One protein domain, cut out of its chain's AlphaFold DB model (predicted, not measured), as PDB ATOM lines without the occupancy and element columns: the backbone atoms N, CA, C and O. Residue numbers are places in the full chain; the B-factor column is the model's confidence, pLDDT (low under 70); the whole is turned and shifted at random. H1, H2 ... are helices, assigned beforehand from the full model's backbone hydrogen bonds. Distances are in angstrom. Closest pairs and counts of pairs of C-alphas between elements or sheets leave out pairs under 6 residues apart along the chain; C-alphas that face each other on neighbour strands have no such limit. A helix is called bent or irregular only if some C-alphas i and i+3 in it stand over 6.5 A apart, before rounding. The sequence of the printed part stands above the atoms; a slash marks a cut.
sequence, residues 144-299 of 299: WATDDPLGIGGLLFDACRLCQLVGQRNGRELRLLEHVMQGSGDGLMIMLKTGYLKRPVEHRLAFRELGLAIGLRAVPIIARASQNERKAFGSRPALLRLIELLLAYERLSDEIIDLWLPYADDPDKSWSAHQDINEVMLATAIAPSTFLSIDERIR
ATOM      1  N   TRP A 144      25.958   1.329 -15.556       94.88
ATOM      2  CA  TRP A 144      27.298   1.516 -15.000       94.88
ATOM      3  C   TRP A 144      28.263   2.222 -15.949       94.88
ATOM      4  O   TRP A 144      29.136   2.944 -15.478       94.88
ATOM      5  N   ALA A 145      28.109   2.012 -17.259       95.88
ATOM      6  CA  ALA A 145      29.061   2.487 -18.257       95.88
ATOM      7  C   ALA A 145      29.249   4.010 -18.199       95.88
ATOM      8  O   ALA A 145      28.291   4.781 -18.150       95.88
ATOM      9  N   THR A 146      30.508   4.427 -18.246       95.88
ATOM     10  CA  THR A 146      30.945   5.820 -18.326       95.88
ATOM     11  C   THR A 146      32.205   5.878 -19.180       95.88
ATOM     12  O   THR A 146      32.970   4.916 -19.210       95.88
ATOM     13  N   ASP A 147      32.409   6.975 -19.900       95.50
ATOM     14  CA  ASP A 147      33.628   7.237 -20.668       95.50
ATOM     15  C   ASP A 147      34.698   7.975 -19.849       95.50
ATOM     16  O   ASP A 147      35.774   8.275 -20.365       95.50
ATOM     17  N   ASP A 148      34.421   8.242 -18.572       96.56
ATOM     18  CA  ASP A 148      35.361   8.845 -17.643       96.56
ATOM     19  C   ASP A 148      36.394   7.816 -17.134       96.56
ATOM     20  O   ASP A 148      35.997   6.828 -16.504       96.56
ATOM     21  N   PRO A 149      37.714   8.043 -17.318       98.06
ATOM     22  CA  PRO A 149      38.750   7.118 -16.856       98.06
ATOM     23  C   PRO A 149      38.650   6.789 -15.358       98.06
ATOM     24  O   PRO A 149      38.789   5.627 -14.971       98.06
ATOM     25  N   LEU A 150      38.351   7.789 -14.518       97.44
ATOM     26  CA  LEU A 150      38.237   7.592 -13.071       97.44
ATOM     27  C   LEU A 150      37.049   6.693 -12.726       97.44
ATOM     28  O   LEU A 150      37.191   5.769 -11.927       97.44
ATOM     29  N   GLY A 151      35.894   6.944 -13.344       97.50
ATOM     30  CA  GLY A 151      34.701   6.120 -13.178       97.50
ATOM     31  C   GLY A 151      34.903   4.671 -13.633       97.50
ATOM     32  O   GLY A 151      34.505   3.753 -12.921       97.50
ATOM     33  N   ILE A 152      35.577   4.439 -14.765       98.50
ATOM     34  CA  ILE A 152      35.915   3.078 -15.228       98.50
ATOM     35  C   ILE A 152      36.831   2.380 -14.214       98.50
ATOM     36  O   ILE A 152      36.586   1.231 -13.842       98.50
ATOM     37  N   GLY A 153      37.860   3.081 -13.730       98.31
ATOM     38  CA  GLY A 153      38.750   2.577 -12.687       98.31
ATOM     39  C   GLY A 153      38.011   2.213 -11.396       98.31
ATOM     40  O   GLY A 153      38.246   1.147 -10.824       98.31
ATOM     41  N   GLY A 154      37.063   3.059 -10.980       97.94
ATOM     42  CA  GLY A 154      36.187   2.827  -9.830       97.94
ATOM     43  C   GLY A 154      35.323   1.572  -9.968       97.94
ATOM     44  O   GLY A 154      35.268   0.767  -9.040       97.94
ATOM     45  N   LEU A 155      34.725   1.339 -11.142       98.31
ATOM     46  CA  LEU A 155      33.949   0.119 -11.401       98.31
ATOM     47  C   LEU A 155      34.806  -1.145 -11.317       98.31
ATOM     48  O   LEU A 155      34.377  -2.137 -10.730       98.31
ATOM     49  N   LEU A 156      36.016  -1.123 -11.883       98.50
ATOM     50  CA  LEU A 156      36.935  -2.262 -11.820       98.50
ATOM     51  C   LEU A 156      37.404  -2.532 -10.384       98.50
ATOM     52  O   LEU A 156      37.504  -3.691  -9.976       98.50
ATOM     53  N   PHE A 157      37.631  -1.476  -9.600       98.06
ATOM     54  CA  PHE A 157      37.915  -1.583  -8.172       98.06
ATOM     55  C   PHE A 157      36.758  -2.243  -7.406       98.06
ATOM     56  O   PHE A 157      36.971  -3.214  -6.673       98.06
ATOM     57  N   ASP A 158      35.522  -1.790  -7.617       97.81
ATOM     58  CA  ASP A 158      34.335  -2.374  -6.985       97.81
ATOM     59  C   ASP A 158      34.080  -3.815  -7.427       97.81
ATOM     60  O   ASP A 158      33.766  -4.669  -6.596       97.81
ATOM     61  N   ALA A 159      34.276  -4.117  -8.712       97.12
ATOM     62  CA  ALA A 159      34.201  -5.474  -9.238       97.12
ATOM     63  C   ALA A 159      35.225  -6.392  -8.562       97.12
ATOM     64  O   ALA A 159      34.897  -7.519  -8.191       97.12
ATOM     65  N   CYS A 160      36.450  -5.909  -8.357       96.62
ATOM     66  CA  CYS A 160      37.512  -6.663  -7.704       96.62
ATOM     67  C   CYS A 160      37.189  -6.977  -6.246       96.62
ATOM     68  O   CYS A 160      37.294  -8.131  -5.824       96.62
ATOM     69  N   ARG A 161      36.726  -5.978  -5.489       95.88
ATOM     70  CA  ARG A 161      36.297  -6.170  -4.098       95.88
ATOM     71  C   ARG A 161      35.096  -7.108  -4.005       95.88
ATOM     72  O   ARG A 161      35.110  -8.050  -3.215       95.88
ATOM     73  N   LEU A 162      34.081  -6.919  -4.851       94.50
ATOM     74  CA  LEU A 162      32.911  -7.798  -4.889       94.50
ATOM     75  C   LEU A 162      33.294  -9.241  -5.250       94.50
ATOM     76  O   LEU A 162      32.777 -10.174  -4.645       94.50
ATOM     77  N   CYS A 163      34.226  -9.433  -6.188       93.00
ATOM     78  CA  CYS A 163      34.741 -10.747  -6.575       93.00
ATOM     79  C   CYS A 163      35.443 -11.473  -5.416       93.00
ATOM     80  O   CYS A 163      35.297 -12.685  -5.288       93.00
ATOM     81  N   GLN A 164      36.153 -10.748  -4.548       92.50
ATOM     82  CA  GLN A 164      36.821 -11.314  -3.368       92.50
ATOM     83  C   GLN A 164      35.861 -11.577  -2.192       92.50
ATOM     84  O   GLN A 164      36.120 -12.439  -1.359       92.50
ATOM     85  N   LEU A 165      34.746 -10.841  -2.116       90.94
ATOM     86  CA  LEU A 165      33.770 -10.928  -1.019       90.94
ATOM     87  C   LEU A 165      32.578 -11.848  -1.312       90.94
ATOM     88  O   LEU A 165      31.840 -12.214  -0.387       90.94
ATOM     89  N   VAL A 166      32.322 -12.169  -2.582       83.94
ATOM     90  CA  VAL A 166      31.137 -12.931  -2.974       83.94
ATOM     91  C   VAL A 166      31.229 -14.359  -2.442       83.94
ATOM     92  O   VAL A 166      32.052 -15.171  -2.851       83.94
ATOM     93  N   GLY A 167      30.355 -14.679  -1.489       69.19
ATOM     94  CA  GLY A 167      30.282 -16.017  -0.915       69.19
ATOM     95  C   GLY A 167      29.745 -17.047  -1.913       69.19
ATOM     96  O   GLY A 167      29.050 -16.717  -2.882       69.19
ATOM     97  N   GLN A 168      30.002 -18.327  -1.629       61.22
ATOM     98  CA  GLN A 168      29.494 -19.437  -2.435       61.22
ATOM     99  C   GLN A 168      27.984 -19.296  -2.695       61.22
ATOM    100  O   GLN A 168      27.191 -19.146  -1.768       61.22
ATOM    101  N   ARG A 169      27.582 -19.405  -3.970       61.94
ATOM    102  CA  ARG A 169      26.178 -19.445  -4.425       61.94
ATOM    103  C   ARG A 169      25.359 -18.155  -4.245       61.94
ATOM    104  O   ARG A 169      24.138 -18.212  -4.411       61.94
ATOM    105  N   ASN A 170      25.968 -16.986  -4.015       83.50
ATOM    106  CA  ASN A 170      25.219 -15.722  -4.069       83.50
ATOM    107  C   ASN A 170      24.964 -15.270  -5.521       83.50
ATOM    108  O   ASN A 170      25.628 -14.395  -6.075       83.50
ATOM    109  N   GLY A 171      23.972 -15.890  -6.162       87.94
ATOM    110  CA  GLY A 171      23.668 -15.665  -7.577       87.94
ATOM    111  C   GLY A 171      23.288 -14.223  -7.937       87.94
ATOM    112  O   GLY A 171      23.492 -13.837  -9.087       87.94
ATOM    113  N   ARG A 172      22.753 -13.434  -6.990       91.50
ATOM    114  CA  ARG A 172      22.404 -12.016  -7.208       91.50
ATOM    115  C   ARG A 172      23.654 -11.139  -7.266       91.50
ATOM    116  O   ARG A 172      23.804 -10.396  -8.228       91.50
ATOM    117  N   GLU A 173      24.562 -11.274  -6.300       92.38
ATOM    118  CA  GLU A 173      25.840 -10.543  -6.289       92.38
ATOM    119  C   GLU A 173      26.713 -10.908  -7.492       92.38
ATOM    120  O   GLU A 173      27.275 -10.027  -8.131       92.38
ATOM    121  N   LEU A 174      26.746 -12.185  -7.886       91.25
ATOM    122  CA  LEU A 174      27.475 -12.604  -9.087       91.25
ATOM    123  C   LEU A 174      26.900 -12.010 -10.387       91.25
ATOM    124  O   LEU A 174      27.651 -11.756 -11.322       91.25
ATOM    125  N   ARG A 175      25.578 -11.792 -10.481       92.38
ATOM    126  CA  ARG A 175      24.985 -11.071 -11.626       92.38
ATOM    127  C   ARG A 175      25.320  -9.582 -11.592       92.38
ATOM    128  O   ARG A 175      25.579  -9.001 -12.638       92.38
ATOM    129  N   LEU A 176      25.340  -8.975 -10.404       94.50
ATOM    130  CA  LEU A 176      25.798  -7.595 -10.253       94.50
ATOM    131  C   LEU A 176      27.258  -7.458 -10.709       94.50
ATOM    132  O   LEU A 176      27.549  -6.568 -11.496       94.50
ATOM    133  N   LEU A 177      28.140  -8.377 -10.299       94.69
ATOM    134  CA  LEU A 177      29.533  -8.424 -10.751       94.69
ATOM    135  C   LEU A 177      29.637  -8.469 -12.283       94.69
ATOM    136  O   LEU A 177      30.395  -7.701 -12.863       94.69
ATOM    137  N   GLU A 178      28.853  -9.321 -12.949       94.19
ATOM    138  CA  GLU A 178      28.804  -9.369 -14.419       94.19
ATOM    139  C   GLU A 178      28.366  -8.042 -15.038       94.19
ATOM    140  O   GLU A 178      28.990  -7.585 -15.993       94.19
ATOM    141  N   HIS A 179      27.327  -7.401 -14.495       95.62
ATOM    142  CA  HIS A 179      26.859  -6.109 -14.997       95.62
ATOM    143  C   HIS A 179      27.899  -4.996 -14.801       95.62
ATOM    144  O   HIS A 179      28.087  -4.178 -15.699       95.62
ATOM    145  N   VAL A 180      28.593  -4.968 -13.661       97.31
ATOM    146  CA  VAL A 180      29.662  -3.993 -13.379       97.31
ATOM    147  C   VAL A 180      30.859  -4.220 -14.307       97.31
ATOM    148  O   VAL A 180      31.378  -3.267 -14.889       97.31
ATOM    149  N   MET A 181      31.258  -5.478 -14.523       97.38
ATOM    150  CA  MET A 181      32.321  -5.836 -15.471       97.38
ATOM    151  C   MET A 181      31.949  -5.470 -16.912       97.38
ATOM    152  O   MET A 181      32.788  -4.949 -17.647       97.38
ATOM    153  N   GLN A 182      30.690  -5.683 -17.307       97.50
ATOM    154  CA  GLN A 182      30.180  -5.268 -18.614       97.50
ATOM    155  C   GLN A 182      30.253  -3.745 -18.768       97.50
ATOM    156  O   GLN A 182      30.815  -3.265 -19.745       97.50
ATOM    157  N   GLY A 183      29.776  -2.986 -17.774       97.62
ATOM    158  CA  GLY A 183      29.855  -1.523 -17.787       97.62
ATOM    159  C   GLY A 183      31.287  -0.987 -17.829       97.62
ATOM    160  O   GLY A 183      31.547  -0.005 -18.519       97.62
ATOM    161  N   SER A 184      32.222  -1.663 -17.154       98.19
ATOM    162  CA  SER A 184      33.655  -1.340 -17.206       98.19
ATOM    163  C   SER A 184      34.224  -1.544 -18.614       98.19
ATOM    164  O   SER A 184      34.897  -0.662 -19.144       98.19
ATOM    165  N   GLY A 185      33.919  -2.686 -19.242       97.94
ATOM    166  CA  GLY A 185      34.332  -2.990 -20.613       97.94
ATOM    167  C   GLY A 185      33.737  -2.023 -21.635       97.94
ATOM    168  O   GLY A 185      34.467  -1.464 -22.450       97.94
ATOM    169  N   ASP A 186      32.430  -1.768 -21.562       97.62
ATOM    170  CA  ASP A 186      31.742  -0.840 -22.465       97.62
ATOM    171  C   ASP A 186      32.281   0.587 -22.315       97.62
ATOM    172  O   ASP A 186      32.589   1.237 -23.316       97.62
ATOM    173  N   GLY A 187      32.461   1.049 -21.074       97.62
ATOM    174  CA  GLY A 187      33.035   2.356 -20.762       97.62
ATOM    175  C   GLY A 187      34.446   2.531 -21.319       97.62
ATOM    176  O   GLY A 187      34.717   3.503 -22.026       97.62
ATOM    177  N   LEU A 188      35.318   1.538 -21.106       97.88
ATOM    178  CA  LEU A 188      36.674   1.532 -21.662       97.88
ATOM    179  C   LEU A 188      36.656   1.618 -23.194       97.88
ATOM    180  O   LEU A 188      37.372   2.431 -23.782       97.88
ATOM    181  N   MET A 189      35.801   0.834 -23.854       96.94
ATOM    182  CA  MET A 189      35.682   0.859 -25.313       96.94
ATOM    183  C   MET A 189      35.154   2.198 -25.842       96.94
ATOM    184  O   MET A 189      35.586   2.636 -26.910       96.94
ATOM    185  N   ILE A 190      34.234   2.855 -25.129       96.88
ATOM    186  CA  ILE A 190      33.755   4.200 -25.480       96.88
ATOM    187  C   ILE A 190      34.899   5.207 -25.328       96.88
ATOM    188  O   ILE A 190      35.224   5.894 -26.297       96.88
ATOM    189  N   MET A 191      35.559   5.240 -24.166       96.81
ATOM    190  CA  MET A 191      36.665   6.156 -23.872       96.81
ATOM    191  C   MET A 191      37.779   6.051 -24.922       96.81
ATOM    192  O   MET A 191      38.205   7.066 -25.480       96.81
ATOM    193  N   LEU A 192      38.214   4.833 -25.262       95.62
ATOM    194  CA  LEU A 192      39.266   4.599 -26.257       95.62
ATOM    195  C   LEU A 192      38.894   5.134 -27.648       95.62
ATOM    196  O   LEU A 192      39.740   5.717 -28.332       95.62
ATOM    197  N   LYS A 193      37.626   5.001 -28.060       96.12
ATOM    198  CA  LYS A 193      37.137   5.525 -29.349       96.12
ATOM    199  C   LYS A 193      37.162   7.051 -29.421       96.12
ATOM    200  O   LYS A 193      37.343   7.585 -30.512       96.12
ATOM    201  N   THR A 194      37.027   7.755 -28.295       94.38
ATOM    202  CA  THR A 194      37.104   9.229 -28.270       94.38
ATOM    203  C   THR A 194      38.515   9.767 -28.530       94.38
ATOM    204  O   THR A 194      38.686  10.965 -28.763       94.38
ATOM    205  N   GLY A 195      39.541   8.909 -28.452       93.00
ATOM    206  CA  GLY A 195      40.937   9.328 -28.532       93.00
ATOM    207  C   GLY A 195      41.402  10.144 -27.323       93.00
ATOM    208  O   GLY A 195      42.392  10.859 -27.447       93.00
ATOM    209  N   TYR A 196      40.722  10.051 -26.172       93.12
ATOM    210  CA  TYR A 196      41.061  10.780 -24.941       93.12
ATOM    211  C   TYR A 196      42.558  10.700 -24.591       93.12
ATOM    212  O   TYR A 196      43.214  11.730 -24.458       93.12
ATOM    213  N   LEU A 197      43.126   9.489 -24.578       93.94
ATOM    214  CA  LEU A 197      44.539   9.241 -24.253       93.94
ATOM    215  C   LEU A 197      45.535   9.733 -25.320       93.94
ATOM    216  O   LEU A 197      46.741   9.697 -25.100       93.94
ATOM    217  N   LYS A 198      45.054  10.180 -26.487       93.94
ATOM    218  CA  LYS A 198      45.883  10.763 -27.555       93.94
ATOM    219  C   LYS A 198      45.969  12.287 -27.464       93.94
ATOM    220  O   LYS A 198      46.658  12.904 -28.271       93.94
ATOM    221  N   ARG A 199      45.230  12.906 -26.539       94.62
ATOM    222  CA  ARG A 199      45.260  14.357 -26.332       94.62
ATOM    223  C   ARG A 199      46.586  14.780 -25.678       94.62
ATOM    224  O   ARG A 199      47.189  13.966 -24.971       94.62
ATOM    225  N   PRO A 200      47.014  16.041 -25.871       93.50
ATOM    226  CA  PRO A 200      48.084  16.644 -25.080       93.50
ATOM    227  C   PRO A 200      47.829  16.510 -23.574       93.50
ATOM    228  O   PRO A 200      46.673  16.507 -23.137       93.50
ATOM    229  N   VAL A 201      48.901  16.396 -22.792       91.62
ATOM    230  CA  VAL A 201      48.852  16.132 -21.343       91.62
ATOM    231  C   VAL A 201      48.166  17.276 -20.587       91.62
ATOM    232  O   VAL A 201      47.366  17.029 -19.690       91.62
ATOM    233  N   GLU A 202      48.343  18.517 -21.035       90.25
ATOM    234  CA  GLU A 202      47.661  19.714 -20.526       90.25
ATOM    235  C   GLU A 202      46.126  19.709 -20.691       90.25
ATOM    236  O   GLU A 202      45.430  20.544 -20.113       90.25
ATOM    237  N   HIS A 203      45.565  18.769 -21.459       91.50
ATOM    238  CA  HIS A 203      44.117  18.556 -21.595       91.50
ATOM    239  C   HIS A 203      43.627  17.276 -20.907       91.50
ATOM    240  O   HIS A 203      42.490  16.839 -21.123       91.50
ATOM    241  N   ARG A 204      44.494  16.652 -20.113       94.56
ATOM    242  CA  ARG A 204      44.272  15.388 -19.416       94.56
ATOM    243  C   ARG A 204      44.442  15.607 -17.917       94.56
ATOM    244  O   ARG A 204      45.053  16.577 -17.483       94.56
ATOM    245  N   LEU A 205      43.851  14.724 -17.119       95.94
ATOM    246  CA  LEU A 205      43.888  14.822 -15.659       95.94
ATOM    247  C   LEU A 205      44.532  13.561 -15.092       95.94
ATOM    248  O   LEU A 205      43.946  12.481 -15.194       95.94
ATOM    249  N   ALA A 206      45.705  13.716 -14.473       97.69
ATOM    250  CA  ALA A 206      46.512  12.601 -13.984       97.69
ATOM    251  C   ALA A 206      45.728  11.680 -13.050       97.69
ATOM    252  O   ALA A 206      45.608  10.491 -13.330       97.69
ATOM    253  N   PHE A 207      45.094  12.219 -12.003       97.69
ATOM    254  CA  PHE A 207      44.306  11.411 -11.069       97.69
ATOM    255  C   PHE A 207      43.202  10.579 -11.739       97.69
ATOM    256  O   PHE A 207      42.887   9.493 -11.253       97.69
ATOM    257  N   ARG A 208      42.607  11.044 -12.852       97.88
ATOM    258  CA  ARG A 208      41.565  10.274 -13.548       97.88
ATOM    259  C   ARG A 208      42.157   9.056 -14.236       97.88
ATOM    260  O   ARG A 208      41.636   7.951 -14.103       97.88
ATOM    261  N   GLU A 209      43.256   9.254 -14.945       98.50
ATOM    262  CA  GLU A 209      43.932   8.184 -15.673       98.50
ATOM    263  C   GLU A 209      44.633   7.207 -14.741       98.50
ATOM    264  O   GLU A 209      44.527   6.002 -14.933       98.50
ATOM    265  N   LEU A 210      45.274   7.702 -13.684       98.69
ATOM    266  CA  LEU A 210      45.843   6.862 -12.634       98.69
ATOM    267  C   LEU A 210      44.749   6.031 -11.944       98.69
ATOM    268  O   LEU A 210      44.973   4.867 -11.628       98.69
ATOM    269  N   GLY A 211      43.532   6.570 -11.807       98.31
ATOM    270  CA  GLY A 211      42.363   5.808 -11.359       98.31
ATOM    271  C   GLY A 211      42.025   4.638 -12.279       98.31
ATOM    272  O   GLY A 211      41.826   3.518 -11.804       98.31
ATOM    273  N   LEU A 212      42.032   4.866 -13.596       98.69
ATOM    274  CA  LEU A 212      41.902   3.794 -14.584       98.69
ATOM    275  C   LEU A 212      43.042   2.773 -14.458       98.69
ATOM    276  O   LEU A 212      42.781   1.571 -14.450       98.69
ATOM    277  N   ALA A 213      44.288   3.235 -14.325       98.62
ATOM    278  CA  ALA A 213      45.456   2.370 -14.197       98.62
ATOM    279  C   ALA A 213      45.348   1.440 -12.979       98.62
ATOM    280  O   ALA A 213      45.587   0.239 -13.126       98.62
ATOM    281  N   ILE A 214      44.917   1.955 -11.821       98.56
ATOM    282  CA  ILE A 214      44.634   1.162 -10.613       98.56
ATOM    283  C   ILE A 214      43.546   0.120 -10.896       98.56
ATOM    284  O   ILE A 214      43.725  -1.061 -10.600       98.56
ATOM    285  N   GLY A 215      42.432   0.527 -11.511       98.19
ATOM    286  CA  GLY A 215      41.330  -0.381 -11.838       98.19
ATOM    287  C   GLY A 215      41.740  -1.514 -12.785       98.19
ATOM    288  O   GLY A 215      41.372  -2.667 -12.568       98.19
ATOM    289  N   LEU A 216      42.561  -1.234 -13.800       98.25
ATOM    290  CA  LEU A 216      43.062  -2.254 -14.730       98.25
ATOM    291  C   LEU A 216      43.900  -3.331 -14.018       98.25
ATOM    292  O   LEU A 216      43.790  -4.512 -14.355       98.25
ATOM    293  N   ARG A 217      44.653  -2.972 -12.967       97.88
ATOM    294  CA  ARG A 217      45.395  -3.938 -12.125       97.88
ATOM    295  C   ARG A 217      44.493  -4.845 -11.291       97.88
ATOM    296  O   ARG A 217      44.948  -5.867 -10.779       97.88
ATOM    297  N   ALA A 218      43.211  -4.516 -11.184       97.00
ATOM    298  CA  ALA A 218      42.226  -5.331 -10.490       97.00
ATOM    299  C   ALA A 218      41.772  -6.542 -11.330       97.00
ATOM    300  O   ALA A 218      41.371  -7.570 -10.777       97.00
ATOM    301  N   VAL A 219      41.892  -6.472 -12.663       97.19
ATOM    302  CA  VAL A 219      41.425  -7.521 -13.586       97.19
ATOM    303  C   VAL A 219      42.186  -8.846 -13.405       97.19
ATOM    304  O   VAL A 219      41.526  -9.884 -13.284       97.19
ATOM    305  N   PRO A 220      43.531  -8.875 -13.279       95.19
ATOM    306  CA  PRO A 220      44.250 -10.106 -12.950       95.19
ATOM    307  C   PRO A 220      43.828 -10.738 -11.614       95.19
ATOM    308  O   PRO A 220      43.817 -11.964 -11.494       95.19
ATOM    309  N   ILE A 221      43.456  -9.933 -10.609       93.81
ATOM    310  CA  ILE A 221      42.959 -10.436  -9.316       93.81
ATOM    311  C   ILE A 221      41.599 -11.118  -9.512       93.81
ATOM    312  O   ILE A 221      41.420 -12.258  -9.079       93.81
ATOM    313  N   ILE A 222      40.679 -10.476 -10.242       93.94
ATOM    314  CA  ILE A 222      39.363 -11.039 -10.593       93.94
ATOM    315  C   ILE A 222      39.522 -12.361 -11.358       93.94
ATOM    316  O   ILE A 222      38.840 -13.346 -11.057       93.94
ATOM    317  N   ALA A 223      40.448 -12.411 -12.322       93.31
ATOM    318  CA  ALA A 223      40.741 -13.614 -13.097       93.31
ATOM    319  C   ALA A 223      41.204 -14.772 -12.199       93.31
ATOM    320  O   ALA A 223      40.670 -15.880 -12.295       93.31
ATOM    321  N   ARG A 224      42.148 -14.514 -11.281       91.06
ATOM    322  CA  ARG A 224      42.649 -15.519 -10.330       91.06
ATOM    323  C   ARG A 224      41.559 -16.004  -9.375       91.06
ATOM    324  O   ARG A 224      41.402 -17.212  -9.210       91.06
ATOM    325  N   ALA A 225      40.780 -15.095  -8.792       88.06
ATOM    326  CA  ALA A 225      39.682 -15.444  -7.886       88.06
ATOM    327  C   ALA A 225      38.631 -16.332  -8.582       88.06
ATOM    328  O   ALA A 225      38.278 -17.402  -8.080       88.06
ATOM    329  N   SER A 226      38.233 -15.961  -9.803       84.44
ATOM    330  CA  SER A 226      37.272 -16.725 -10.615       84.44
ATOM    331  C   SER A 226      37.772 -18.139 -10.960       84.44
ATOM    332  O   SER A 226      36.985 -19.084 -11.059       84.44
ATOM    333  N   GLN A 227      39.087 -18.305 -11.149       84.81
ATOM    334  CA  GLN A 227      39.712 -19.597 -11.447       84.81
ATOM    335  C   GLN A 227      39.883 -20.480 -10.205       84.81
ATOM    336  O   GLN A 227      39.644 -21.689 -10.288       84.81
ATOM    337  N   ASN A 228      40.272 -19.899  -9.070       81.19
ATOM    338  CA  ASN A 228      40.503 -20.631  -7.822       81.19
ATOM    339  C   ASN A 228      39.193 -21.138  -7.206       81.19
ATOM    340  O   ASN A 228      39.152 -22.226  -6.633       81.19
ATOM    341  N   GLU A 229      38.095 -20.402  -7.392       76.56
ATOM    342  CA  GLU A 229      36.796 -20.723  -6.804       76.56
ATOM    343  C   GLU A 229      35.746 -21.178  -7.829       76.56
ATOM    344  O   GLU A 229      34.560 -20.863  -7.714       76.56
ATOM    345  N   ARG A 230      36.132 -21.997  -8.820       72.06
ATOM    346  CA  ARG A 230      35.211 -22.494  -9.873       72.06
ATOM    347  C   ARG A 230      33.872 -23.034  -9.349       72.06
ATOM    348  O   ARG A 230      32.849 -22.876 -10.011       72.06
ATOM    349  N   LYS A 231      33.851 -23.664  -8.166       70.88
ATOM    350  CA  LYS A 231      32.611 -24.153  -7.531       70.88
ATOM    351  C   LYS A 231      31.686 -23.022  -7.057       70.88
ATOM    352  O   LYS A 231      30.472 -23.199  -7.101       70.88
ATOM    353  N   ALA A 232      32.240 -21.901  -6.591       72.69
ATOM    354  CA  ALA A 232      31.490 -20.741  -6.113       72.69
ATOM    355  C   ALA A 232      30.913 -19.924  -7.278       72.69
ATOM    356  O   ALA A 232      29.736 -19.561  -7.245       72.69
ATOM    357  N   PHE A 233      31.720 -19.702  -8.320       78.75
ATOM    358  CA  PHE A 233      31.340 -18.912  -9.494       78.75
ATOM    359  C   PHE A 233      30.445 -19.692 -10.470       78.75
ATOM    360  O   PHE A 233      29.553 -19.113 -11.093       78.75
ATOM    361  N   GLY A 234      30.618 -21.015 -10.562       77.62
ATOM    362  CA  GLY A 234      29.901 -21.852 -11.522       77.62
ATOM    363  C   GLY A 234      30.299 -21.552 -12.973       77.62
ATOM    364  O   GLY A 234      31.351 -20.976 -13.244       77.62
ATOM    365  N   SER A 235      29.459 -21.955 -13.931       80.81
ATOM    366  CA  SER A 235      29.679 -21.645 -15.350       80.81
ATOM    367  C   SER A 235      29.192 -20.228 -15.666       80.81
ATOM    368  O   SER A 235      27.986 -19.992 -15.734       80.81
ATOM    369  N   ARG A 236      30.128 -19.287 -15.845       85.19
ATOM    370  CA  ARG A 236      29.858 -17.878 -16.197       85.19
ATOM    371  C   ARG A 236      30.614 -17.469 -17.469       85.19
ATOM    372  O   ARG A 236      31.583 -16.715 -17.401       85.19
ATOM    373  N   PRO A 237      30.200 -17.950 -18.654       88.12
ATOM    374  CA  PRO A 237      30.919 -17.669 -19.898       88.12
ATOM    375  C   PRO A 237      30.930 -16.176 -20.264       88.12
ATOM    376  O   PRO A 237      31.864 -15.723 -20.915       88.12
ATOM    377  N   ALA A 238      29.920 -15.403 -19.848       90.44
ATOM    378  CA  ALA A 238      29.904 -13.952 -20.044       90.44
ATOM    379  C   ALA A 238      31.002 -13.252 -19.229       90.44
ATOM    380  O   ALA A 238      31.786 -12.500 -19.801       90.44
ATOM    381  N   LEU A 239      31.108 -13.561 -17.930       91.31
ATOM    382  CA  LEU A 239      32.156 -13.022 -17.062       91.31
ATOM    383  C   LEU A 239      33.560 -13.367 -17.577       91.31
ATOM    384  O   LEU A 239      34.423 -12.500 -17.617       91.31
ATOM    385  N   LEU A 240      33.777 -14.612 -18.021       91.81
ATOM    386  CA  LEU A 240      35.072 -15.044 -18.556       91.81
ATOM    387  C   LEU A 240      35.475 -14.262 -19.815       91.81
ATOM    388  O   LEU A 240      36.605 -13.793 -19.889       91.81
ATOM    389  N   ARG A 241      34.546 -14.038 -20.755       94.06
ATOM    390  CA  ARG A 241      34.815 -13.203 -21.940       94.06
ATOM    391  C   ARG A 241      35.143 -11.756 -21.577       94.06
ATOM    392  O   ARG A 241      35.990 -11.147 -22.219       94.06
ATOM    393  N   LEU A 242      34.473 -11.202 -20.564       95.81
ATOM    394  CA  LEU A 242      34.747  -9.845 -20.082       95.81
ATOM    395  C   LEU A 242      36.132  -9.741 -19.439       95.81
ATOM    396  O   LEU A 242      36.848  -8.779 -19.697       95.81
ATOM    397  N   ILE A 243      36.525 -10.746 -18.653       96.00
ATOM    398  CA  ILE A 243      37.875 -10.842 -18.087       96.00
ATOM    399  C   ILE A 243      38.915 -10.906 -19.210       96.00
ATOM    400  O   ILE A 243      39.858 -10.124 -19.194       96.00
ATOM    401  N   GLU A 244      38.736 -11.780 -20.203       95.75
ATOM    402  CA  GLU A 244      39.652 -11.897 -21.348       95.75
ATOM    403  C   GLU A 244      39.783 -10.581 -22.126       95.75
ATOM    404  O   GLU A 244      40.895 -10.165 -22.448       95.75
ATOM    405  N   LEU A 245      38.663  -9.893 -22.378       95.62
ATOM    406  CA  LEU A 245      38.656  -8.590 -23.044       95.62
ATOM    407  C   LEU A 245      39.446  -7.543 -22.254       95.62
ATOM    408  O   LEU A 245      40.238  -6.811 -22.837       95.62
ATOM    409  N   LEU A 246      39.226  -7.457 -20.941       97.19
ATOM    410  CA  LEU A 246      39.851  -6.442 -20.094       97.19
ATOM    411  C   LEU A 246      41.331  -6.741 -19.810       97.19
ATOM    412  O   LEU A 246      42.127  -5.807 -19.729       97.19
ATOM    413  N   LEU A 247      41.728  -8.017 -19.732       96.81
ATOM    414  CA  LEU A 247      43.135  -8.422 -19.593       96.81
ATOM    415  C   LEU A 247      43.993  -7.963 -20.776       96.81
ATOM    416  O   LEU A 247      45.171  -7.664 -20.598       96.81
ATOM    417  N   ALA A 248      43.412  -7.833 -21.973       96.44
ATOM    418  CA  ALA A 248      44.126  -7.308 -23.138       96.44
ATOM    419  C   ALA A 248      44.611  -5.854 -22.957       96.44
ATOM    420  O   ALA A 248      45.478  -5.404 -23.704       96.44
ATOM    421  N   TYR A 249      44.082  -5.134 -21.963       95.94
ATOM    422  CA  TYR A 249      44.454  -3.761 -21.626       95.94
ATOM    423  C   TYR A 249      45.328  -3.661 -20.370       95.94
ATOM    424  O   TYR A 249      45.513  -2.568 -19.851       95.94
ATOM    425  N   GLU A 250      45.905  -4.760 -19.878       91.44
ATOM    426  CA  GLU A 250      46.787  -4.716 -18.703       91.44
ATOM    427  C   GLU A 250      47.973  -3.759 -18.910       91.44
ATOM    428  O   GLU A 250      48.235  -2.908 -18.061       91.44
ATOM    429  N   ARG A 251      48.607  -3.816 -20.089       96.25
ATOM    430  CA  ARG A 251      49.730  -2.943 -20.475       96.25
ATOM    431  C   ARG A 251      49.371  -1.454 -20.481       96.25
ATOM    432  O   ARG A 251      50.241  -0.617 -20.275       96.25
ATOM    433  N   LEU A 252      48.097  -1.111 -20.676       97.62
ATOM    434  CA  LEU A 252      47.657   0.283 -20.628       97.62
ATOM    435  C   LEU A 252      47.856   0.890 -19.228       97.62
ATOM    436  O   LEU A 252      48.087   2.089 -19.114       97.62
ATOM    437  N   SER A 253      47.799   0.076 -18.168       97.31
ATOM    438  CA  SER A 253      48.115   0.533 -16.810       97.31
ATOM    439  C   SER A 253      49.569   1.010 -16.711       97.31
ATOM    440  O   SER A 253      49.805   2.112 -16.220       97.31
ATOM    441  N   ASP A 254      50.520   0.223 -17.232       97.88
ATOM    442  CA  ASP A 254      51.945   0.589 -17.272       97.88
ATOM    443  C   ASP A 254      52.161   1.877 -18.079       97.88
ATOM    444  O   ASP A 254      52.785   2.813 -17.595       97.88
ATOM    445  N   GLU A 255      51.558   1.973 -19.268       98.06
ATOM    446  CA  GLU A 255      51.694   3.143 -20.149       98.06
ATOM    447  C   GLU A 255      51.180   4.442 -19.506       98.06
ATOM    448  O   GLU A 255      51.756   5.511 -19.716       98.06
ATOM    449  N   ILE A 256      50.106   4.367 -18.712       98.25
ATOM    450  CA  ILE A 256      49.590   5.517 -17.960       98.25
ATOM    451  C   ILE A 256      50.547   5.900 -16.825       98.25
ATOM    452  O   ILE A 256      50.808   7.086 -16.630       98.25
ATOM    453  N   ILE A 257      51.060   4.925 -16.070       98.06
ATOM    454  CA  ILE A 257      51.988   5.186 -14.959       98.06
ATOM    455  C   ILE A 257      53.273   5.827 -15.493       98.06
ATOM    456  O   ILE A 257      53.667   6.882 -15.000       98.06
ATOM    457  N   ASP A 258      53.867   5.250 -16.539       98.00
ATOM    458  CA  ASP A 258      55.098   5.743 -17.163       98.00
ATOM    459  C   ASP A 258      54.941   7.171 -17.709       98.00
ATOM    460  O   ASP A 258      55.877   7.968 -17.645       98.00
ATOM    461  N   LEU A 259      53.755   7.519 -18.222       97.06
ATOM    462  CA  LEU A 259      53.459   8.871 -18.694       97.06
ATOM    463  C   LEU A 259      53.465   9.899 -17.557       97.06
ATOM    464  O   LEU A 259      53.965  11.007 -17.741       97.06
ATOM    465  N   TRP A 260      52.856   9.560 -16.419       97.62
ATOM    466  CA  TRP A 260      52.624  10.500 -15.321       97.62
ATOM    467  C   TRP A 260      53.770  10.556 -14.310       97.62
ATOM    468  O   TRP A 260      53.913  11.567 -13.628       97.62
ATOM    469  N   LEU A 261      54.607   9.520 -14.239       97.25
ATOM    470  CA  LEU A 261      55.730   9.442 -13.306       97.25
ATOM    471  C   LEU A 261      56.683  10.657 -13.387       97.25
ATOM    472  O   LEU A 261      56.957  11.237 -12.337       97.25
ATOM    473  N   PRO A 262      57.113  11.144 -14.574       96.81
ATOM    474  CA  PRO A 262      57.988  12.318 -14.655       96.81
ATOM    475  C   PRO A 262      57.359  13.612 -14.116       96.81
ATOM    476  O   PRO A 262      58.078  14.483 -13.642       96.81
ATOM    477  N   TYR A 263      56.027  13.738 -14.161       95.44
ATOM    478  CA  TYR A 263      55.310  14.913 -13.650       95.44
ATOM    479  C   TYR A 263      55.209  14.920 -12.121       95.44
ATOM    480  O   TYR A 263      54.919  15.961 -11.540       95.44
ATOM    481  N   ALA A 264      55.443  13.784 -11.459       93.69
ATOM    482  CA  ALA A 264      55.588  13.751 -10.008       93.69
ATOM    483  C   ALA A 264      56.970  14.257  -9.565       93.69
ATOM    484  O   ALA A 264      57.072  14.911  -8.529       93.69
ATOM    485  N   ASP A 265      58.010  13.985 -10.361       92.50
ATOM    486  CA  ASP A 265      59.384  14.417 -10.084       92.50
ATOM    487  C   ASP A 265      59.612  15.900 -10.433       92.50
ATOM    488  O   ASP A 265      60.286  16.613  -9.689       92.50
ATOM    489  N   ASP A 266      59.035  16.373 -11.543       94.06
ATOM    490  CA  ASP A 266      59.067  17.778 -11.977       94.06
ATOM    491  C   ASP A 266      57.644  18.279 -12.316       94.06
ATOM    492  O   ASP A 266      57.213  18.223 -13.475       94.06
ATOM    493  N   PRO A 267      56.869  18.719 -11.301       92.31
ATOM    494  CA  PRO A 267      55.475  19.116 -11.469       92.31
ATOM    495  C   PRO A 267      55.255  20.308 -12.398       92.31
ATOM    496  O   PRO A 267      55.660  21.440 -12.124       92.31
ATOM    497  N   ASP A 268      54.471  20.085 -13.452       92.56
ATOM    498  CA  ASP A 268      53.941  21.163 -14.279       92.56
ATOM    499  C   ASP A 268      52.704  21.827 -13.631       92.56
ATOM    500  O   ASP A 268      52.264  21.491 -12.523       92.56
ATOM    501  N   LYS A 269      52.110  22.806 -14.327       92.50
ATOM    502  CA  LYS A 269      50.913  23.507 -13.831       92.50
ATOM    503  C   LYS A 269      49.697  22.586 -13.693       92.50
ATOM    504  O   LYS A 269      48.894  22.807 -12.789       92.50
ATOM    505  N   SER A 270      49.540  21.610 -14.588       90.00
ATOM    506  CA  SER A 270      48.400  20.687 -14.584       90.00
ATOM    507  C   SER A 270      48.480  19.738 -13.389       90.00
ATOM    508  O   SER A 270      47.510  19.584 -12.643       90.00
ATOM    509  N   TRP A 271      49.665  19.175 -13.144       94.88
ATOM    510  CA  TRP A 271      49.936  18.339 -11.985       94.88
ATOM    511  C   TRP A 271      49.745  19.113 -10.682       94.88
ATOM    512  O   TRP A 271      48.999  18.673  -9.807       94.88
ATOM    513  N   SER A 272      50.362  20.295 -10.579       94.31
ATOM    514  CA  SER A 272      50.347  21.121  -9.365       94.31
ATOM    515  C   SER A 272      48.937  21.567  -8.960       94.31
ATOM    516  O   SER A 272      48.652  21.712  -7.774       94.31
ATOM    517  N   ALA A 273      48.020  21.743  -9.918       90.81
ATOM    518  CA  ALA A 273      46.623  22.090  -9.633       90.81
ATOM    519  C   ALA A 273      45.866  20.999  -8.847       90.81
ATOM    520  O   ALA A 273      44.849  21.286  -8.211       90.81
ATOM    521  N   HIS A 274      46.354  19.756  -8.883       92.38
ATOM    522  CA  HIS A 274      45.744  18.590  -8.244       92.38
ATOM    523  C   HIS A 274      46.788  17.718  -7.527       92.38
ATOM    524  O   HIS A 274      46.621  16.502  -7.449       92.38
ATOM    525  N   GLN A 275      47.859  18.331  -7.013       94.12
ATOM    526  CA  GLN A 275      49.044  17.628  -6.512       94.12
ATOM    527  C   GLN A 275      48.704  16.518  -5.507       94.12
ATOM    528  O   GLN A 275      49.033  15.362  -5.758       94.12
ATOM    529  N   ASP A 276      47.960  16.840  -4.443       92.81
ATOM    530  CA  ASP A 276      47.636  15.886  -3.370       92.81
ATOM    531  C   ASP A 276      46.959  14.607  -3.893       92.81
ATOM    532  O   ASP A 276      47.304  13.492  -3.503       92.81
ATOM    533  N   ILE A 277      45.982  14.750  -4.798       94.12
ATOM    534  CA  ILE A 277      45.276  13.592  -5.359       94.12
ATOM    535  C   ILE A 277      46.130  12.877  -6.409       94.12
ATOM    536  O   ILE A 277      46.100  11.651  -6.472       94.12
ATOM    537  N   ASN A 278      46.916  13.600  -7.206       97.44
ATOM    538  CA  ASN A 278      47.786  12.996  -8.211       97.44
ATOM    539  C   ASN A 278      48.860  12.110  -7.563       97.44
ATOM    540  O   ASN A 278      49.042  10.973  -7.992       97.44
ATOM    541  N   GLU A 279      49.507  12.587  -6.497       97.12
ATOM    542  CA  GLU A 279      50.543  11.843  -5.773       97.12
ATOM    543  C   GLU A 279      49.990  10.562  -5.133       97.12
ATOM    544  O   GLU A 279      50.555   9.482  -5.319       97.12
ATOM    545  N   VAL A 280      48.848  10.645  -4.439       96.06
ATOM    546  CA  VAL A 280      48.216   9.467  -3.814       96.06
ATOM    547  C   VAL A 280      47.783   8.447  -4.866       96.06
ATOM    548  O   VAL A 280      47.978   7.241  -4.682       96.06
ATOM    549  N   MET A 281      47.216   8.908  -5.983       98.00
ATOM    550  CA  MET A 281      46.786   8.026  -7.066       98.00
ATOM    551  C   MET A 281      47.985   7.382  -7.768       98.00
ATOM    552  O   MET A 281      47.927   6.194  -8.073       98.00
ATOM    553  N   LEU A 282      49.089   8.109  -7.965       98.25
ATOM    554  CA  LEU A 282      50.310   7.558  -8.556       98.25
ATOM    555  C   LEU A 282      50.951   6.516  -7.638       98.25
ATOM    556  O   LEU A 282      51.236   5.406  -8.085       98.25
ATOM    557  N   ALA A 283      51.108   6.828  -6.349       97.19
ATOM    558  CA  ALA A 283      51.635   5.885  -5.368       97.19
ATOM    559  C   ALA A 283      50.789   4.600  -5.310       97.19
ATOM    560  O   ALA A 283      51.326   3.491  -5.307       97.19
ATOM    561  N   THR A 284      49.461   4.744  -5.349       97.25
ATOM    562  CA  THR A 284      48.536   3.604  -5.385       97.25
ATOM    563  C   THR A 284      48.643   2.828  -6.701       97.25
ATOM    564  O   THR A 284      48.600   1.604  -6.681       97.25
ATOM    565  N   ALA A 285      48.816   3.494  -7.845       97.56
ATOM    566  CA  ALA A 285      48.971   2.832  -9.142       97.56
ATOM    567  C   ALA A 285      50.272   2.015  -9.236       97.56
ATOM    568  O   ALA A 285      50.268   0.932  -9.824       97.56
ATOM    569  N   ILE A 286      51.359   2.501  -8.624       96.38
ATOM    570  CA  ILE A 286      52.653   1.803  -8.544       96.38
ATOM    571  C   ILE A 286      52.572   0.594  -7.600       96.38
ATOM    572  O   ILE A 286      53.116  -0.466  -7.905       96.38
ATOM    573  N   ALA A 287      51.877   0.727  -6.465       94.38
ATOM    574  CA  ALA A 287      51.755  -0.318  -5.448       94.38
ATOM    575  C   ALA A 287      50.281  -0.627  -5.095       94.38
ATOM    576  O   ALA A 287      49.844  -0.392  -3.965       94.38
ATOM    577  N   PRO A 288      49.494  -1.201  -6.026       93.75
ATOM    578  CA  PRO A 288      48.041  -1.289  -5.872       93.75
ATOM    579  C   PRO A 288      47.584  -2.418  -4.943       93.75
ATOM    580  O   PRO A 288      46.410  -2.475  -4.589       93.75
ATOM    581  N   SER A 289      48.472  -3.334  -4.547       87.25
ATOM    582  CA  SER A 289      48.108  -4.581  -3.863       87.25
ATOM    583  C   SER A 289      47.322  -4.355  -2.571       87.25
ATOM    584  O   SER A 289      46.262  -4.942  -2.403       87.25
ATOM    585  N   THR A 290      47.778  -3.470  -1.680       84.62
ATOM    586  CA  THR A 290      47.082  -3.206  -0.403       84.62
ATOM    587  C   THR A 290      45.744  -2.492  -0.599       84.62
ATOM    588  O   THR A 290      44.861  -2.600   0.243       84.62
ATOM    589  N   PHE A 291      45.576  -1.773  -1.708       94.69
ATOM    590  CA  PHE A 291      44.316  -1.113  -2.034       94.69
ATOM    591  C   PHE A 291      43.313  -2.083  -2.681       94.69
ATOM    592  O   PHE A 291      42.132  -2.076  -2.352       94.69
ATOM    593  N   LEU A 292      43.769  -2.939  -3.601       95.31
ATOM    594  CA  LEU A 292      42.897  -3.834  -4.367       95.31
ATOM    595  C   LEU A 292      42.563  -5.143  -3.640       95.31
ATOM    596  O   LEU A 292      41.505  -5.724  -3.895       95.31
ATOM    597  N   SER A 293      43.449  -5.627  -2.774       90.38
ATOM    598  CA  SER A 293      43.268  -6.901  -2.084       90.38
ATOM    599  C   SER A 293      42.471  -6.751  -0.789       90.38
ATOM    600  O   SER A 293      42.632  -5.796  -0.031       90.38
ATOM    601  N   ILE A 294      41.625  -7.735  -0.496       88.75
ATOM    602  CA  ILE A 294      40.895  -7.845   0.771       88.75
ATOM    603  C   ILE A 294      41.500  -8.991   1.576       88.75
ATOM    604  O   ILE A 294      41.653 -10.093   1.056       88.75
ATOM    605  N   ASP A 295      41.817  -8.740   2.851       77.75
ATOM    606  CA  ASP A 295      42.318  -9.759   3.792       77.75
ATOM    607  C   ASP A 295      43.632 -10.450   3.341       77.75
ATOM    608  O   ASP A 295      44.033 -11.490   3.872       77.75
ATOM    609  N   GLU A 296      44.362  -9.864   2.381       67.31
ATOM    610  CA  GLU A 296      45.706 -10.323   2.034       67.31
ATOM    611  C   GLU A 296      46.726  -9.815   3.054       67.31
ATOM    612  O   GLU A 296      46.790  -8.637   3.405       67.31
ATOM    613  N   ARG A 297      47.581 -10.727   3.522       50.75
ATOM    614  CA  ARG A 297      48.748 -10.343   4.316       50.75
ATOM    615  C   ARG A 297      49.771  -9.726   3.377       50.75
ATOM    616  O   ARG A 297      50.199 -10.401   2.442       50.75
ATOM    617  N   ILE A 298      50.231  -8.518   3.690       47.97
ATOM    618  CA  ILE A 298      51.524  -8.044   3.196       47.97
ATOM    619  C   ILE A 298      52.554  -9.055   3.726       47.97
ATOM    620  O   ILE A 298      52.706  -9.201   4.942       47.97
ATOM    621  N   ARG A 299      53.124  -9.859   2.826       37.53
ATOM    622  CA  ARG A 299      54.213 -10.787   3.144       37.53
ATOM    623  C   ARG A 299      55.542 -10.071   3.027       37.53
ATOM    624  O   ARG A 299      55.679  -9.289   2.065       37.53
TER     625      ARG A 299
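Overview. This is residues 144 to 299 of the 299 residues of an uncharacterized protein of Hyphomicrobiaceae bacterium (UniProt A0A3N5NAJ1). This is an elongated helix bundle built round the hairpin partner H1: at one end H1, H2, H6 and H4 make a ring of four, and at the other H3, H7 and H9 make a triangle, with H1 packing on H3 to join the two groups. H3 and H4 follow one another along one course, and H6 and H7 return along another; the short H5 and H8 lie towards opposite ends of the long axis. The printed part has 156 residues with ten named helices, H1 to H10 in chain order, and no named strand: the class is all helix. The whole is compact, with a radius of gyration of the C-alphas of 16.1 A and spans of 51 by 39 by 21 A, only just flat.

Along the chain. H1, residues 149 to 165, begins with C-alpha 149 at (38.750, 7.118, -16.856) and is 24.5 A long. H2, residues 171 to 193, is the longest at 33.2 A. H3 is residues 206 to 216, 15.3 A, and H4 residues 218 to 228, 15.6 A. H5 is residues 230 to 233, and H6 residues 237 to 247, 15.3 A. H7, residues 250 to 265, 24.5 A, has a kink of 28 degrees near residue 259 and is only just irregular, with C-alphas 259 and 262 7.0 A apart. H8 is residues 269 to 272, H9 residues 275 to 286, 16.4 A, and H10 residues 289 to 292, ending at (42.897, -3.834, -4.367).

Arrangement. H1 is the hub, touching H2, H3, H4 and H10. H1 and H2 form a helical hairpin at a shallow tilt of 23 degrees, closest at the C-alphas of Ile 152 and Ser 184, 5.3 A. H1 and H3 run the same way at 33 degrees, only just short of steep; the C-alphas of Gly 153 and Leu 212 are closest, 3.9 A. H1 touches H4 at Cys 160 and Ile 222, C-alphas 5.6 A apart. H6 touches H2, with residues 178 to 185 of H2 alone, closest C-alphas Glu 178 and Leu 239, 5.6 A. H6 also touches H4, closest C-alphas Val 219 and Leu 247, 6.3 A, while H1 and H6 are apart. H3 touches H7 at the C-alphas of Ala 213 and Ser 253, 4.2 A, and H9 at those of Phe 207 and Asn 278, 4.8 A. H7 touches H9 at a steep tilt of 41 degrees, closest C-alphas Ala 264 and Glu 279, 6.9 A. H10 only just touches H1, with 3 pairs of C-alphas within 8 A, closest Phe 157 and Leu 292, 6.7 A. H5 is near H4, and H8 is near H7 and H9. In H1, H2, H3, H4, H6 and H9 every O i to N i+4 pair is within hydrogen-bond range; in H7 8 of 12 are.

Size, cuts and confidence. The C-alphas of Lys 231 and Lys 269 are the two farthest apart, 51.4 A. The printed part has no cut. The link from H2 to H3, residues 194 to 205, is long; the other links are tight. Mean pLDDT of the printed part is 92.0; residues 167 to 169 and 296 to 299 are under 70.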